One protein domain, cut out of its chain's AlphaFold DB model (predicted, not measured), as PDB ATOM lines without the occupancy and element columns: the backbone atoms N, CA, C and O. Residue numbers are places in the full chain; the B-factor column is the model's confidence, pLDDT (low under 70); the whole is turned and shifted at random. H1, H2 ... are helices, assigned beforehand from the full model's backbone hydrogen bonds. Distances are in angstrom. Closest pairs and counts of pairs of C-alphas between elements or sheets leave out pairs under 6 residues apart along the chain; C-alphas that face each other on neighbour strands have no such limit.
ATOM      1  N   ASP A  97      96.232 103.398  62.719       67.12
ATOM      2  CA  ASP A  97      97.394 104.278  62.881       67.12
ATOM      3  C   ASP A  97      97.057 105.586  63.631       67.12
ATOM      4  O   ASP A  97      97.827 106.030  64.487       67.12
ATOM      5  N   ASP A  98      95.886 106.182  63.363       61.97
ATOM      6  CA  ASP A  98      95.421 107.416  64.015       61.97
ATOM      7  C   ASP A  98      95.107 107.176  65.500       61.97
ATOM      8  O   ASP A  98      95.321 108.050  66.349       61.97
ATOM      9  N   LEU A  99      94.592 105.984  65.815       60.12
ATOM     10  CA  LEU A  99      94.252 105.562  67.170       60.12
ATOM     11  C   LEU A  99      95.493 105.126  67.949       60.12
ATOM     12  O   LEU A  99      95.701 105.611  69.058       60.12
ATOM     13  N   ALA A 100      96.343 104.273  67.375       62.25
ATOM     14  CA  ALA A 100      97.542 103.758  68.030       62.25
ATOM     15  C   ALA A 100      98.495 104.893  68.422       62.25
ATOM     16  O   ALA A 100      98.934 104.963  69.572       62.25
ATOM     17  N   GLN A 101      98.734 105.842  67.512       64.88
ATOM     18  CA  GLN A 101      99.616 106.976  67.781       64.88
ATOM     19  C   GLN A 101      99.057 107.902  68.874       64.88
ATOM     20  O   GLN A 101      99.812 108.389  69.720       64.88
ATOM     21  N   LYS A 102      97.736 108.140  68.891       66.56
ATOM     22  CA  LYS A 102      97.088 108.954  69.932       66.56
ATOM     23  C   LYS A 102      97.052 108.248  71.284       66.56
ATOM     24  O   LYS A 102      97.317 108.897  72.292       66.56
ATOM     25  N   ILE A 103      96.748 106.951  71.316       72.62
ATOM     26  CA  ILE A 103      96.674 106.154  72.549       72.62
ATOM     27  C   ILE A 103      98.060 106.032  73.186       72.62
ATOM     28  O   ILE A 103      98.196 106.287  74.382       72.62
ATOM     29  N   GLU A 104      99.096 105.719  72.400       77.38
ATOM     30  CA  GLU A 104     100.470 105.626  72.907       77.38
ATOM     31  C   GLU A 104     100.946 106.976  73.455       77.38
ATOM     32  O   GLU A 104     101.473 107.054  74.568       77.38
ATOM     33  N   LEU A 105     100.709 108.068  72.718       79.44
ATOM     34  CA  LEU A 105     101.076 109.405  73.175       79.44
ATOM     35  C   LEU A 105     100.319 109.791  74.453       79.44
ATOM     36  O   LEU A 105     100.927 110.333  75.374       79.44
ATOM     37  N   HIS A 106      99.022 109.487  74.542       81.56
ATOM     38  CA  HIS A 106      98.218 109.780  75.726       81.56
ATOM     39  C   HIS A 106      98.683 108.985  76.952       81.56
ATOM     40  O   HIS A 106      98.810 109.562  78.032       81.56
ATOM     41  N   SER A 107      99.002 107.694  76.790       84.56
ATOM     42  CA  SER A 107      99.559 106.872  77.875       84.56
ATOM     43  C   SER A 107     100.876 107.452  78.384       84.56
ATOM     44  O   SER A 107     101.043 107.652  79.585       84.56
ATOM     45  N   ARG A 108     101.776 107.825  77.467       84.12
ATOM     46  CA  ARG A 108     103.075 108.419  77.810       84.12
ATOM     47  C   ARG A 108     102.950 109.779  78.490       84.12
ATOM     48  O   ARG A 108     103.719 110.064  79.402       84.12
ATOM     49  N   ILE A 109     102.002 110.618  78.063       86.62
ATOM     50  CA  ILE A 109     101.702 111.890  78.737       86.62
ATOM     51  C   ILE A 109     101.238 111.618  80.169       86.62
ATOM     52  O   ILE A 109     101.752 112.228  81.104       86.62
ATOM     53  N   LYS A 110     100.286 110.696  80.342       86.31
ATOM     54  CA  LYS A 110      99.718 110.374  81.651       86.31
ATOM     55  C   LYS A 110     100.779 109.843  82.612       86.31
ATOM     56  O   LYS A 110     100.870 110.343  83.728       86.31
ATOM     57  N   GLU A 111     101.584 108.876  82.180       87.12
ATOM     58  CA  GLU A 111     102.674 108.309  82.986       87.12
ATOM     59  C   GLU A 111     103.682 109.383  83.392       87.12
ATOM     60  O   GLU A 111     103.927 109.564  84.582       87.12
ATOM     61  N   ALA A 112     104.176 110.169  82.432       84.81
ATOM     62  CA  ALA A 112     105.154 111.218  82.704       84.81
ATOM     63  C   ALA A 112     104.626 112.278  83.684       84.81
ATOM     64  O   ALA A 112     105.357 112.677  84.585       84.81
ATOM     65  N   ILE A 113     103.365 112.708  83.544       85.75
ATOM     66  CA  ILE A 113     102.741 113.659  84.477       85.75
ATOM     67  C   ILE A 113     102.589 113.035  85.864       85.75
ATOM     68  O   ILE A 113     102.870 113.694  86.860       85.75
ATOM     69  N   CYS A 114     102.128 111.787  85.960       84.88
ATOM     70  CA  CYS A 114     101.950 111.123  87.250       84.88
ATOM     71  C   CYS A 114     103.286 110.932  87.983       84.88
ATOM     72  O   CYS A 114     103.358 111.172  89.191       84.88
ATOM     73  N   GLU A 115     104.336 110.537  87.262       84.12
ATOM     74  CA  GLU A 115     105.682 110.363  87.808       84.12
ATOM     75  C   GLU A 115     106.307 111.695  88.237       84.12
ATOM     76  O   GLU A 115     106.847 111.791  89.343       84.12
ATOM     77  N   SER A 116     106.210 112.735  87.402       79.88
ATOM     78  CA  SER A 116     106.802 114.042  87.696       79.88
ATOM     79  C   SER A 116     106.044 114.793  88.784       79.88
ATOM     80  O   SER A 116     106.659 115.433  89.630       79.88
ATOM     81  N   ALA A 117     104.716 114.660  88.830       81.00
ATOM     82  CA  ALA A 117     103.900 115.322  89.834       81.00
ATOM     83  C   ALA A 117     104.165 114.804  91.254       81.00
ATOM     84  O   ALA A 117     103.867 115.517  92.207       81.00
ATOM     85  N   ARG A 118     104.689 113.577  91.425       78.31
ATOM     86  CA  ARG A 118     105.005 112.967  92.736       78.31
ATOM     87  C   ARG A 118     103.867 113.104  93.763       78.31
ATOM     88  O   ARG A 118     104.095 113.368  94.941       78.31
ATOM     89  N   GLY A 119     102.623 112.955  93.303       74.94
ATOM     90  CA  GLY A 119     101.414 113.100  94.125       74.94
ATOM     91  C   GLY A 119     100.913 114.539  94.329       74.94
ATOM     92  O   GLY A 119      99.895 114.732  94.990       74.94
ATOM     93  N   MET A 120     101.565 115.553  93.752       78.19
ATOM     94  CA  MET A 120     101.126 116.951  93.791       78.19
ATOM     95  C   MET A 120     100.223 117.297  92.601       78.19
ATOM     96  O   MET A 120     100.681 117.465  91.471       78.19
ATOM     97  N   PHE A 121      98.933 117.516  92.870       82.25
ATOM     98  CA  PHE A 121      97.973 117.963  91.852       82.25
ATOM     99  C   PHE A 121      98.364 119.287  91.183       82.25
ATOM    100  O   PHE A 121      98.102 119.459  89.994       82.25
ATOM    101  N   LEU A 122      99.012 120.208  91.913       82.06
ATOM    102  CA  LEU A 122      99.485 121.466  91.334       82.06
ATOM    103  C   LEU A 122     100.503 121.209  90.223       82.06
ATOM    104  O   LEU A 122     100.317 121.711  89.123       82.06
ATOM    105  N   LEU A 123     101.528 120.389  90.468       81.62
ATOM    106  CA  LEU A 123     102.506 120.057  89.430       81.62
ATOM    107  C   LEU A 123     101.847 119.358  88.245       81.62
ATOM    108  O   LEU A 123     102.133 119.711  87.106       81.62
ATOM    109  N   ALA A 124     100.912 118.436  88.497       84.75
ATOM    110  CA  ALA A 124     100.160 117.802  87.419       84.75
ATOM    111  C   ALA A 124      99.428 118.840  86.553       84.75
ATOM    112  O   ALA A 124      99.516 118.791  85.327       84.75
ATOM    113  N   LYS A 125      98.772 119.825  87.181       84.00
ATOM    114  CA  LYS A 125      98.132 120.946  86.484       84.00
ATOM    115  C   LYS A 125      99.147 121.789  85.704       84.00
ATOM    116  O   LYS A 125      98.904 122.062  84.536       84.00
ATOM    117  N   LEU A 126     100.277 122.169  86.306       83.25
ATOM    118  CA  LEU A 126     101.306 122.970  85.627       83.25
ATOM    119  C   LEU A 126     101.877 122.234  84.407       83.25
ATOM    120  O   LEU A 126     102.012 122.825  83.340       83.25
ATOM    121  N   HIS A 127     102.139 120.931  84.527       85.38
ATOM    122  CA  HIS A 127     102.566 120.101  83.405       85.38
ATOM    123  C   HIS A 127     101.494 120.017  82.313       85.38
ATOM    124  O   HIS A 127     101.820 120.198  81.140       85.38
ATOM    125  N   CYS A 128     100.223 119.801  82.676       85.38
ATOM    126  CA  CYS A 128      99.103 119.830  81.731       85.38
ATOM    127  C   CYS A 128      99.031 121.164  80.983       85.38
ATOM    128  O   CYS A 128      98.939 121.168  79.756       85.38
ATOM    129  N   ASP A 129      99.129 122.286  81.695       82.62
ATOM    130  CA  ASP A 129      99.119 123.612  81.090       82.62
ATOM    131  C   ASP A 129     100.308 123.805  80.135       82.62
ATOM    132  O   ASP A 129     100.135 124.305  79.023       82.62
ATOM    133  N   THR A 130     101.515 123.376  80.526       83.12
ATOM    134  CA  THR A 130     102.700 123.428  79.657       83.12
ATOM    135  C   THR A 130     102.478 122.621  78.379       83.12
ATOM    136  O   THR A 130     102.801 123.105  77.291       83.12
ATOM    137  N   LEU A 131     101.899 121.420  78.474       85.75
ATOM    138  CA  LEU A 131     101.594 120.590  77.307       85.75
ATOM    139  C   LEU A 131     100.489 121.187  76.431       85.75
ATOM    140  O   LEU A 131     100.596 121.104  75.211       85.75
ATOM    141  N   ALA A 132      99.482 121.835  77.021       84.00
ATOM    142  CA  ALA A 132      98.397 122.487  76.288       84.00
ATOM    143  C   ALA A 132      98.896 123.618  75.368       84.00
ATOM    144  O   ALA A 132      98.274 123.907  74.349       84.00
ATOM    145  N   THR A 133     100.052 124.221  75.672       81.06
ATOM    146  CA  THR A 133     100.691 125.214  74.785       81.06
ATOM    147  C   THR A 133     101.396 124.605  73.568       81.06
ATOM    148  O   THR A 133     101.820 125.339  72.673       81.06
ATOM    149  N   LYS A 134     101.581 123.278  73.514       83.06
ATOM    150  CA  LYS A 134     102.346 122.615  72.451       83.06
ATOM    151  C   LYS A 134     101.418 122.173  71.326       83.06
ATOM    152  O   LYS A 134     100.539 121.342  71.510       83.06
ATOM    153  N   THR A 135     101.664 122.683  70.124       78.50
ATOM    154  CA  THR A 135     100.854 122.356  68.940       78.50
ATOM    155  C   THR A 135     101.356 121.126  68.188       78.50
ATOM    156  O   THR A 135     100.589 120.488  67.473       78.50
ATOM    157  N   LYS A 136     102.652 120.795  68.290       80.19
ATOM    158  CA  LYS A 136     103.256 119.674  67.557       80.19
ATOM    159  C   LYS A 136     103.530 118.496  68.496       80.19
ATOM    160  O   LYS A 136     104.117 118.708  69.559       80.19
ATOM    161  N   PRO A 137     103.257 117.245  68.076       78.94
ATOM    162  CA  PRO A 137     103.576 116.053  68.868       78.94
ATOM    163  C   PRO A 137     105.050 115.966  69.287       78.94
ATOM    164  O   PRO A 137     105.370 115.520  70.383       78.94
ATOM    165  N   LYS A 138     105.968 116.443  68.436       80.75
ATOM    166  CA  LYS A 138     107.402 116.494  68.750       80.75
ATOM    167  C   LYS A 138     107.706 117.400  69.949       80.75
ATOM    168  O   LYS A 138     108.525 117.031  70.787       80.75
ATOM    169  N   ASP A 139     107.034 118.544  70.036       83.88
ATOM    170  CA  ASP A 139     107.244 119.528  71.102       83.88
ATOM    171  C   ASP A 139     106.644 119.027  72.425       83.88
ATOM    172  O   ASP A 139     107.245 119.212  73.481       83.88
ATOM    173  N   VAL A 140     105.514 118.308  72.356       84.44
ATOM    174  CA  VAL A 140     104.938 117.560  73.489       84.44
ATOM    175  C   VAL A 140     105.955 116.548  74.014       84.44
ATOM    176  O   VAL A 140     106.314 116.590  75.184       84.44
ATOM    177  N   LEU A 141     106.492 115.681  73.149       81.69
ATOM    178  CA  LEU A 141     107.473 114.666  73.550       81.69
ATOM    179  C   LEU A 141     108.759 115.271  74.130       81.69
ATOM    180  O   LEU A 141     109.371 114.675  75.015       81.69
ATOM    181  N   GLN A 142     109.193 116.434  73.639       82.81
ATOM    182  CA  GLN A 142     110.340 117.149  74.197       82.81
ATOM    183  C   GLN A 142     110.030 117.720  75.585       82.81
ATOM    184  O   GLN A 142     110.864 117.590  76.478       82.81
ATOM    185  N   ALA A 143     108.839 118.291  75.781       82.50
ATOM    186  CA  ALA A 143     108.391 118.765  77.088       82.50
ATOM    187  C   ALA A 143     108.296 117.613  78.103       82.50
ATOM    188  O   ALA A 143     108.812 117.743  79.206       82.50
ATOM    189  N   LEU A 144     107.765 116.450  77.702       82.25
ATOM    190  CA  LEU A 144     107.712 115.262  78.565       82.25
ATOM    191  C   LEU A 144     109.102 114.812  79.042       82.25
ATOM    192  O   LEU A 144     109.253 114.400  80.186       82.25
ATOM    193  N   LYS A 145     110.140 114.915  78.200       80.75
ATOM    194  CA  LYS A 145     111.521 114.587  78.606       80.75
ATOM    195  C   LYS A 145     112.075 115.548  79.658       80.75
ATOM    196  O   LYS A 145     112.909 115.139  80.455       80.75
ATOM    197  N   ALA A 146     111.628 116.802  79.649       75.19
ATOM    198  CA  ALA A 146     112.043 117.814  80.617       75.19
ATOM    199  C   ALA A 146     111.358 117.649  81.986       75.19
ATOM    200  O   ALA A 146     111.768 118.289  82.948       75.19
ATOM    201  N   PHE A 147     110.338 116.788  82.096       74.81
ATOM    202  CA  PHE A 147     109.651 116.534  83.365       74.81
ATOM    203  C   PHE A 147     110.464 115.644  84.325       74.81
ATOM    204  O   PHE A 147     110.200 115.643  85.524       74.81
ATOM    205  N   GLY A 148     111.468 114.906  83.833       60.81
ATOM    206  CA  GLY A 148     112.354 114.093  84.671       60.81
ATOM    207  C   GLY A 148     113.485 114.911  85.312       60.81
ATOM    208  O   GLY A 148     114.214 115.604  84.608       60.81
ATOM    209  N   GLY A 149     113.677 114.790  86.633       67.19
ATOM    210  CA  GLY A 149     114.759 115.455  87.384       67.19
ATOM    211  C   GLY A 149     114.277 116.667  88.191       67.19
ATOM    212  O   GLY A 149     113.386 116.511  89.028       67.19
ATOM    213  N   ASP A 150     114.840 117.852  87.917       61.09
ATOM    214  CA  ASP A 150     114.452 119.176  88.463       61.09
ATOM    215  C   ASP A 150     113.098 119.685  87.905       61.09
ATOM    216  O   ASP A 150     112.855 120.890  87.793       61.09
ATOM    217  N   GLY A 151     112.209 118.764  87.517       62.53
ATOM    218  CA  GLY A 151     110.950 119.037  86.819       62.53
ATOM    219  C   GLY A 151     110.027 119.997  87.571       62.53
ATOM    220  O   GLY A 151     109.338 120.792  86.936       62.53
ATOM    221  N   ASP A 152     110.079 119.991  88.905       69.94
ATOM    222  CA  ASP A 152     109.331 120.909  89.765       69.94
ATOM    223  C   ASP A 152     109.745 122.364  89.489       69.94
ATOM    224  O   ASP A 152     108.903 123.213  89.195       69.94
ATOM    225  N   ALA A 153     111.052 122.652  89.516       69.62
ATOM    226  CA  ALA A 153     111.583 123.993  89.279       69.62
ATOM    227  C   ALA A 153     111.302 124.462  87.846       69.62
ATOM    228  O   ALA A 153     110.936 125.619  87.645       69.62
ATOM    229  N   LEU A 154     111.403 123.556  86.866       72.56
ATOM    230  CA  LEU A 154     111.073 123.847  85.471       72.56
ATOM    231  C   LEU A 154     109.581 124.148  85.281       72.56
ATOM    232  O   LEU A 154     109.246 125.106  84.591       72.56
ATOM    233  N   ALA A 155     108.682 123.400  85.926       76.38
ATOM    234  CA  ALA A 155     107.241 123.641  85.842       76.38
ATOM    235  C   ALA A 155     106.856 125.008  86.428       76.38
ATOM    236  O   ALA A 155     106.073 125.759  85.832       76.38
ATOM    237  N   TYR A 156     107.438 125.377  87.571       79.88
ATOM    238  CA  TYR A 156     107.218 126.702  88.136       79.88
ATOM    239  C   TYR A 156     107.877 127.815  87.304       79.88
ATOM    240  O   TYR A 156     107.277 128.876  87.118       79.88
ATOM    241  N   GLN A 157     109.070 127.583  86.748       80.38
ATOM    242  CA  GLN A 157     109.754 128.540  85.875       80.38
ATOM    243  C   GLN A 157     108.976 128.787  84.575       80.38
ATOM    244  O   GLN A 157     108.810 129.941  84.178       80.38
ATOM    245  N   ASP A 158     108.436 127.737  83.954       80.56
ATOM    246  CA  ASP A 158     107.537 127.831  82.800       80.56
ATOM    247  C   ASP A 158     106.280 128.640  83.145       80.56
ATOM    248  O   ASP A 158     105.824 129.478  82.362       80.56
ATOM    249  N   THR A 159     105.733 128.445  84.346       83.44
ATOM    250  CA  THR A 159     104.567 129.205  84.815       83.44
ATOM    251  C   THR A 159     104.894 130.689  84.993       83.44
ATOM    252  O   THR A 159     104.117 131.551  84.581       83.44
ATOM    253  N   LEU A 160     106.078 131.020  85.510       83.62
ATOM    254  CA  LEU A 160     106.539 132.409  85.579       83.62
ATOM    255  C   LEU A 160     106.813 133.016  84.204       83.62
ATOM    256  O   LEU A 160     106.480 134.178  83.982       83.62
ATOM    257  N   GLN A 161     107.374 132.249  83.268       84.75
ATOM    258  CA  GLN A 161     107.519 132.670  81.872       84.75
ATOM    259  C   GLN A 161     106.154 132.997  81.254       84.75
ATOM    260  O   GLN A 161     106.013 134.021  80.587       84.75
ATOM    261  N   ARG A 162     105.118 132.190  81.527       84.06
ATOM    262  CA  ARG A 162     103.743 132.489  81.094       84.06
ATOM    263  C   ARG A 162     103.264 133.830  81.640       84.06
ATOM    264  O   ARG A 162     102.766 134.628  80.855       84.06
TER     265      ARG A 162
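This is residues 97 to 162 of the 295 residues of an uncharacterized protein of Cladophialophora psammophila CBS 110553 (UniProt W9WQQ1). Look first for one long helix, H1, with three shorter helices gathered round its later residues, 109 to 117. H2 folds back from the end of H1, H3 turns again to run the way H1 runs, and H4 packs steeply on H2 near the last residues of H1. The printed part has 66 residues with four named helices in the order H1, H2, H3, H4, no named strand, and the class all helix. It is compact, with a radius of gyration of the C-alphas of 11.7 A, yet elongated in outline at 36 by 23 by 17 A.

Start with H1, residues 97 to 117, and H2, residues 121 to 132: they form a helical hairpin, closest at the C-alphas of Ala 117 and Leu 123, 5.0 A apart, at 37 degrees, only just a steep tilt. H1 with residues 109 to 113 alone only just touches H3, residues 137 to 146, with 3 pairs of C-alphas within 8 A, the closest those of Ala 112 and Leu 144 at 6.3 A. H1, H2 and H3 are an up-and-down bundle, each running against the one before. H4, residues 151 to 162, touches H2 at a steep tilt of 57 degrees, the closest C-alphas being those of Leu 126 and Ala 155 at 6.0 A. In H2, H3 and H4 every O i to N i+4 pair is within hydrogen-bond range; in H1, 16 of 17 are.

Find C-alpha 97 at (97.394, 104.278, 62.881); from there H1 runs 29.8 A to C-alpha 117. H2 spans 16.2 A, H3 14.6 A, and H4 16.3 A, ending at C-alpha 162, (103.743, 132.489, 81.094).

The C-alphas of Asp 97 and Leu 160 are the two farthest apart, 37.3 A. The printed part has no cut, and its three links are tight. Look for pLDDT under 70 at residues 97 to 102 and 148 to 153.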